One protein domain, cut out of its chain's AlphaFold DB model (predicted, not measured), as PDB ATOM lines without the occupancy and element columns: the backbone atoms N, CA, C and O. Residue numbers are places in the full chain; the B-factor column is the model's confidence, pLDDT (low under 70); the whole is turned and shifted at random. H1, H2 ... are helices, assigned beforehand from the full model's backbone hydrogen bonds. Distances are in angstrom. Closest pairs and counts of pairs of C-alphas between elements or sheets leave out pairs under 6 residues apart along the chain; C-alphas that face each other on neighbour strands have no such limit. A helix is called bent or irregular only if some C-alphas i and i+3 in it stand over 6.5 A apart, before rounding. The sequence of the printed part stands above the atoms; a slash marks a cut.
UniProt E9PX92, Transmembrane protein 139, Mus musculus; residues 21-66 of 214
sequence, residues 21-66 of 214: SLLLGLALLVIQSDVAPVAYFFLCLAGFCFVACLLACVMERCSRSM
ATOM      1  N   SER A  21      94.126 104.201 156.699       88.34
ATOM      2  CA  SER A  21      95.211 104.485 155.747       88.34
ATOM      3  C   SER A  21      96.382 103.514 155.885       88.34
ATOM      4  O   SER A  21      96.921 103.088 154.868       88.34
ATOM      5  N   LEU A  22      96.734 103.093 157.104       90.16
ATOM      6  CA  LEU A  22      97.760 102.073 157.330       90.16
ATOM      7  C   LEU A  22      97.334 100.730 156.726       90.16
ATOM      8  O   LEU A  22      98.099 100.127 155.977       90.16
ATOM      9  N   LEU A  23      96.103 100.288 157.000       91.71
ATOM     10  CA  LEU A  23      95.556  99.055 156.431       91.71
ATOM     11  C   LEU A  23      95.488  99.122 154.906       91.71
ATOM     12  O   LEU A  23      95.853  98.156 154.247       91.71
ATOM     13  N   LEU A  24      95.070 100.258 154.348       89.23
ATOM     14  CA  LEU A  24      95.013 100.456 152.903       89.23
ATOM     15  C   LEU A  24      96.413 100.452 152.276       89.23
ATOM     16  O   LEU A  24      96.622  99.787 151.267       89.23
ATOM     17  N   GLY A  25      97.389 101.126 152.891       88.11
ATOM     18  CA  GLY A  25      98.781 101.131 152.438       88.11
ATOM     19  C   GLY A  25      99.420  99.740 152.478       88.11
ATOM     20  O   GLY A  25     100.056  99.331 151.508       88.11
ATOM     21  N   LEU A  26      99.192  98.978 153.555       88.63
ATOM     22  CA  LEU A  26      99.647  97.588 153.658       88.63
ATOM     23  C   LEU A  26      98.935  96.674 152.657       88.63
ATOM     24  O   LEU A  26      99.591  95.865 152.008       88.63
ATOM     25  N   ALA A  27      97.618  96.806 152.500       89.38
ATOM     26  CA  ALA A  27      96.850  96.008 151.549       89.38
ATOM     27  C   ALA A  27      97.324  96.242 150.108       89.38
ATOM     28  O   ALA A  27      97.505  95.282 149.364       89.38
ATOM     29  N   LEU A  28      97.589  97.496 149.732       87.16
ATOM     30  CA  LEU A  28      98.140  97.830 148.418       87.16
ATOM     31  C   LEU A  28      99.524  97.210 148.212       87.16
ATOM     32  O   LEU A  28      99.760  96.611 147.167       87.16
ATOM     33  N   LEU A  29     100.399  97.276 149.221       85.62
ATOM     34  CA  LEU A  29     101.740  96.690 149.151       85.62
ATOM     35  C   LEU A  29     101.709  95.160 148.986       85.62
ATOM     36  O   LEU A  29     102.569  94.599 148.314       85.62
ATOM     37  N   VAL A  30     100.718  94.494 149.591       85.30
ATOM     38  CA  VAL A  30     100.537  93.036 149.502       85.30
ATOM     39  C   VAL A  30      99.933  92.613 148.163       85.30
ATOM     40  O   VAL A  30     100.362  91.610 147.599       85.30
ATOM     41  N   ILE A  31      98.930  93.338 147.659       82.51
ATOM     42  CA  ILE A  31      98.184  92.939 146.457       82.51
ATOM     43  C   ILE A  31      98.969  93.274 145.186       82.51
ATOM     44  O   ILE A  31      99.036  92.452 144.273       82.51
ATOM     45  N   GLN A  32      99.549  94.472 145.109       70.09
ATOM     46  CA  GLN A  32     100.259  94.944 143.925       70.09
ATOM     47  C   GLN A  32     101.468  95.788 144.326       70.09
ATOM     48  O   GLN A  32     101.366  96.984 144.595       70.09
ATOM     49  N   SER A  33     102.647  95.174 144.256       74.21
ATOM     50  CA  SER A  33     103.929  95.880 144.363       74.21
ATOM     51  C   SER A  33     104.158  96.893 143.234       74.21
ATOM     52  O   SER A  33     104.982  97.789 143.385       74.21
ATOM     53  N   ASP A  34     103.410  96.798 142.132       78.35
ATOM     54  CA  ASP A  34     103.479  97.738 141.006       78.35
ATOM     55  C   ASP A  34     102.927  99.131 141.374       78.35
ATOM     56  O   ASP A  34     103.387 100.159 140.883       78.35
ATOM     57  N   VAL A  35     102.012  99.197 142.353       75.59
ATOM     58  CA  VAL A  35     101.464 100.462 142.876       75.59
ATOM     59  C   VAL A  35     102.238 100.957 144.107       75.59
ATOM     60  O   VAL A  35     101.695 101.647 144.977       75.59
ATOM     61  N   ALA A  36     103.536 100.639 144.173       78.99
ATOM     62  CA  ALA A  36     104.451 101.078 145.222       78.99
ATOM     63  C   ALA A  36     104.309 102.567 145.612       78.99
ATOM     64  O   ALA A  36     104.157 102.838 146.806       78.99
ATOM     65  N   PRO A  37     104.285 103.554 144.684       85.21
ATOM     66  CA  PRO A  37     104.211 104.965 145.078       85.21
ATOM     67  C   PRO A  37     102.917 105.320 145.826       85.21
ATOM     68  O   PRO A  37     102.941 106.133 146.749       85.21
ATOM     69  N   VAL A  38     101.795 104.689 145.476       87.27
ATOM     70  CA  VAL A  38     100.504 104.941 146.133       87.27
ATOM     71  C   VAL A  38     100.477 104.303 147.520       87.27
ATOM     72  O   VAL A  38     100.010 104.928 148.471       87.27
ATOM     73  N   ALA A  39     101.038 103.099 147.672       86.81
ATOM     74  CA  ALA A  39     101.179 102.461 148.979       86.81
ATOM     75  C   ALA A  39     102.024 103.322 149.935       86.81
ATOM     76  O   ALA A  39     101.611 103.573 151.070       86.81
ATOM     77  N   TYR A  40     103.157 103.856 149.461       88.24
ATOM     78  CA  TYR A  40     103.982 104.779 150.246       88.24
ATOM     79  C   TYR A  40     103.242 106.066 150.605       88.24
ATOM     80  O   TYR A  40     103.364 106.529 151.735       88.24
ATOM     81  N   PHE A  41     102.429 106.619 149.699       91.00
ATOM     82  CA  PHE A  41     101.604 107.789 150.005       91.00
ATOM     83  C   PHE A  41     100.653 107.528 151.183       91.00
ATOM     84  O   PHE A  41     100.610 108.319 152.127       91.00
ATOM     85  N   PHE A  42      99.939 106.397 151.179       90.29
ATOM     86  CA  PHE A  42      99.042 106.034 152.280       90.29
ATOM     87  C   PHE A  42      99.790 105.755 153.588       90.29
ATOM     88  O   PHE A  42      99.318 106.167 154.648       90.29
ATOM     89  N   LEU A  43     100.968 105.131 153.532       89.13
ATOM     90  CA  LEU A  43     101.811 104.909 154.711       89.13
ATOM     91  C   LEU A  43     102.345 106.225 155.295       89.13
ATOM     92  O   LEU A  43     102.296 106.425 156.510       89.13
ATOM     93  N   CYS A  44     102.798 107.151 154.446       90.85
ATOM     94  CA  CYS A  44     103.223 108.489 154.856       90.85
ATOM     95  C   CYS A  44     102.068 109.265 155.497       90.85
ATOM     96  O   CYS A  44     102.255 109.884 156.545       90.85
ATOM     97  N   LEU A  45     100.868 109.197 154.914       90.94
ATOM     98  CA  LEU A  45      99.674 109.829 155.469       90.94
ATOM     99  C   LEU A  45      99.300 109.227 156.832       90.94
ATOM    100  O   LEU A  45      99.051 109.971 157.782       90.94
ATOM    101  N   ALA A  46      99.329 107.898 156.957       90.84
ATOM    102  CA  ALA A  46      99.063 107.197 158.209       90.84
ATOM    103  C   ALA A  46     100.040 107.613 159.316       90.84
ATOM    104  O   ALA A  46      99.612 107.923 160.434       90.84
ATOM    105  N   GLY A  47     101.336 107.658 158.990       89.75
ATOM    106  CA  GLY A  47     102.400 108.090 159.891       89.75
ATOM    107  C   GLY A  47     102.260 109.556 160.294       89.75
ATOM    108  O   GLY A  47     102.329 109.875 161.480       89.75
ATOM    109  N   PHE A  48     101.979 110.445 159.341       91.00
ATOM    110  CA  PHE A  48     101.736 111.861 159.615       91.00
ATOM    111  C   PHE A  48     100.544 112.063 160.561       91.00
ATOM    112  O   PHE A  48     100.661 112.766 161.565       91.00
ATOM    113  N   CYS A  49      99.414 111.395 160.301       88.12
ATOM    114  CA  CYS A  49      98.246 111.444 161.177       88.12
ATOM    115  C   CYS A  49      98.552 110.902 162.581       88.12
ATOM    116  O   CYS A  49      98.100 111.480 163.572       88.12
ATOM    117  N   PHE A  50      99.338 109.828 162.686       87.63
ATOM    118  CA  PHE A  50      99.749 109.263 163.969       87.63
ATOM    119  C   PHE A  50     100.640 110.227 164.765       87.63
ATOM    120  O   PHE A  50     100.376 110.477 165.941       87.63
ATOM    121  N   VAL A  51     101.640 110.839 164.121       89.18
ATOM    122  CA  VAL A  51     102.517 111.843 164.744       89.18
ATOM    123  C   VAL A  51     101.720 113.066 165.193       89.18
ATOM    124  O   VAL A  51     101.899 113.526 166.319       89.18
ATOM    125  N   ALA A  52     100.786 113.558 164.375       87.52
ATOM    126  CA  ALA A  52      99.902 114.658 164.755       87.52
ATOM    127  C   ALA A  52      99.039 114.307 165.982       87.52
ATOM    128  O   ALA A  52      98.892 115.125 166.893       87.52
ATOM    129  N   CYS A  53      98.522 113.073 166.059       84.78
ATOM    130  CA  CYS A  53      97.789 112.587 167.230       84.78
ATOM    131  C   CYS A  53      98.668 112.529 168.481       84.78
ATOM    132  O   CYS A  53      98.229 112.941 169.557       84.78
ATOM    133  N   LEU A  54      99.897 112.022 168.359       86.92
ATOM    134  CA  LEU A  54     100.849 111.984 169.467       86.92
ATOM    135  C   LEU A  54     101.194 113.391 169.942       86.92
ATOM    136  O   LEU A  54     101.152 113.640 171.142       86.92
ATOM    137  N   LEU A  55     101.460 114.318 169.020       88.11
ATOM    138  CA  LEU A  55     101.760 115.706 169.354       88.11
ATOM    139  C   LEU A  55     100.586 116.362 170.084       88.11
ATOM    140  O   LEU A  55     100.792 116.986 171.119       88.11
ATOM    141  N   ALA A  56      99.350 116.141 169.626       84.34
ATOM    142  CA  ALA A  56      98.155 116.599 170.329       84.34
ATOM    143  C   ALA A  56      98.052 116.006 171.747       84.34
ATOM    144  O   ALA A  56      97.753 116.732 172.692       84.34
ATOM    145  N   CYS A  57      98.354 114.714 171.919       82.92
ATOM    146  CA  CYS A  57      98.368 114.070 173.236       82.92
ATOM    147  C   CYS A  57      99.473 114.626 174.144       82.92
ATOM    148  O   CYS A  57      99.249 114.806 175.337       82.92
ATOM    149  N   VAL A  58     100.663 114.893 173.599       86.61
ATOM    150  CA  VAL A  58     101.771 115.511 174.337       86.61
ATOM    151  C   VAL A  58     101.394 116.929 174.734       86.61
ATOM    152  O   VAL A  58     101.549 117.271 175.892       86.61
ATOM    153  N   MET A  59     100.817 117.731 173.838       83.88
ATOM    154  CA  MET A  59     100.348 119.081 174.158       83.88
ATOM    155  C   MET A  59      99.245 119.079 175.219       83.88
ATOM    156  O   MET A  59      99.252 119.931 176.106       83.88
ATOM    157  N   GLU A  60      98.316 118.124 175.159       83.10
ATOM    158  CA  GLU A  60      97.275 117.934 176.173       83.10
ATOM    159  C   GLU A  60      97.891 117.572 177.532       83.10
ATOM    160  O   GLU A  60      97.538 118.169 178.549       83.10
ATOM    161  N   ARG A  61      98.872 116.660 177.546       80.37
ATOM    162  CA  ARG A  61      99.627 116.300 178.753       80.37
ATOM    163  C   ARG A  61     100.450 117.466 179.283       80.37
ATOM    164  O   ARG A  61     100.346 117.733 180.467       80.37
ATOM    165  N   CYS A  62     101.178 118.189 178.435       82.75
ATOM    166  CA  CYS A  62     101.959 119.369 178.806       82.75
ATOM    167  C   CYS A  62     101.063 120.475 179.367       82.75
ATOM    168  O   CYS A  62     101.408 121.101 180.357       82.75
ATOM    169  N   SER A  63      99.880 120.682 178.783       75.67
ATOM    170  CA  SER A  63      98.904 121.656 179.290       75.67
ATOM    171  C   SER A  63      98.316 121.253 180.641       75.67
ATOM    172  O   SER A  63      97.874 122.118 181.388       75.67
ATOM    173  N   ARG A  64      98.260 119.947 180.930       75.53
ATOM    174  CA  ARG A  64      97.796 119.401 182.211       75.53
ATOM    175  C   ARG A  64      98.918 119.339 183.250       75.53
ATOM    176  O   ARG A  64      98.640 119.443 184.435       75.53
ATOM    177  N   SER A  65     100.158 119.137 182.807       65.00
ATOM    178  CA  SER A  65     101.341 119.024 183.658       65.00
ATOM    179  C   SER A  65     102.009 120.358 183.928       65.00
ATOM    180  O   SER A  65     102.825 120.410 184.836       65.00
ATOM    181  N   MET A  66     101.710 121.409 183.157       59.21
ATOM    182  CA  MET A  66     101.996 122.776 183.567       59.21
ATOM    183  C   MET A  66     101.098 123.018 184.782       59.21
ATOM    184  O   MET A  66      99.884 123.164 184.603       59.21
TER     185      MET A  66
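AT A GLANCE: This is residues 21 to 66 of the 214 residues of the protein "Transmembrane protein 139" of Mus musculus (UniProt E9PX92). A lopsided helical hairpin: the short helix H1 folds back beside the first part of the long helix H2, and residues 51 to 66, of which 51 to 65 belong to H2, stick out as a single arm that makes much of the length. The printed part has 46 residues with two named helices, H1 then H2, and no named strand; its class is all helix. The whole is extended, with a radius of gyration of the C-alphas of 15.0 A, and the C-alphas span 49 by 14 by 8 A.

IN THESE COORDINATES: H1 takes residues 21 to 31, from C-alpha 21 at (95.211, 104.485, 155.747) to C-alpha 31 at (98.184, 92.939, 146.457). H2 takes residues 33 to 65 and measures 45.7 A from its first to its last C-alpha, ending at C-alpha 65 at (101.341, 119.024, 183.658). H2 is irregular, with C-alphas 34 and 37 8.3 A apart, and has a kink of 33 degrees near residue 40.

HOW THE PARTS SIT: H1 and H2 form a helical hairpin with a tight link of one residue, Gln 32. They touch, and their closest C-alphas, those of Gly 25 and Ala 39, are 4.4 A apart. H2 touches H1 with residues 35 to 46 alone. The two run opposite ways at a shallow tilt of 22 degrees. In H1 every O i to N i+4 pair is within hydrogen-bond range; in H2, 27 of 29 are.

THE WHOLE: The two C-alphas farthest apart are those of Asp 34 and Met 66, 49.4 A. Without residues 51 to 66, which stand free, the body of 30 residues spans 25 by 15 by 6 A. The printed part has no cut. The mean pLDDT of the printed part is 84.5, and residues 65 to 66 are under 70.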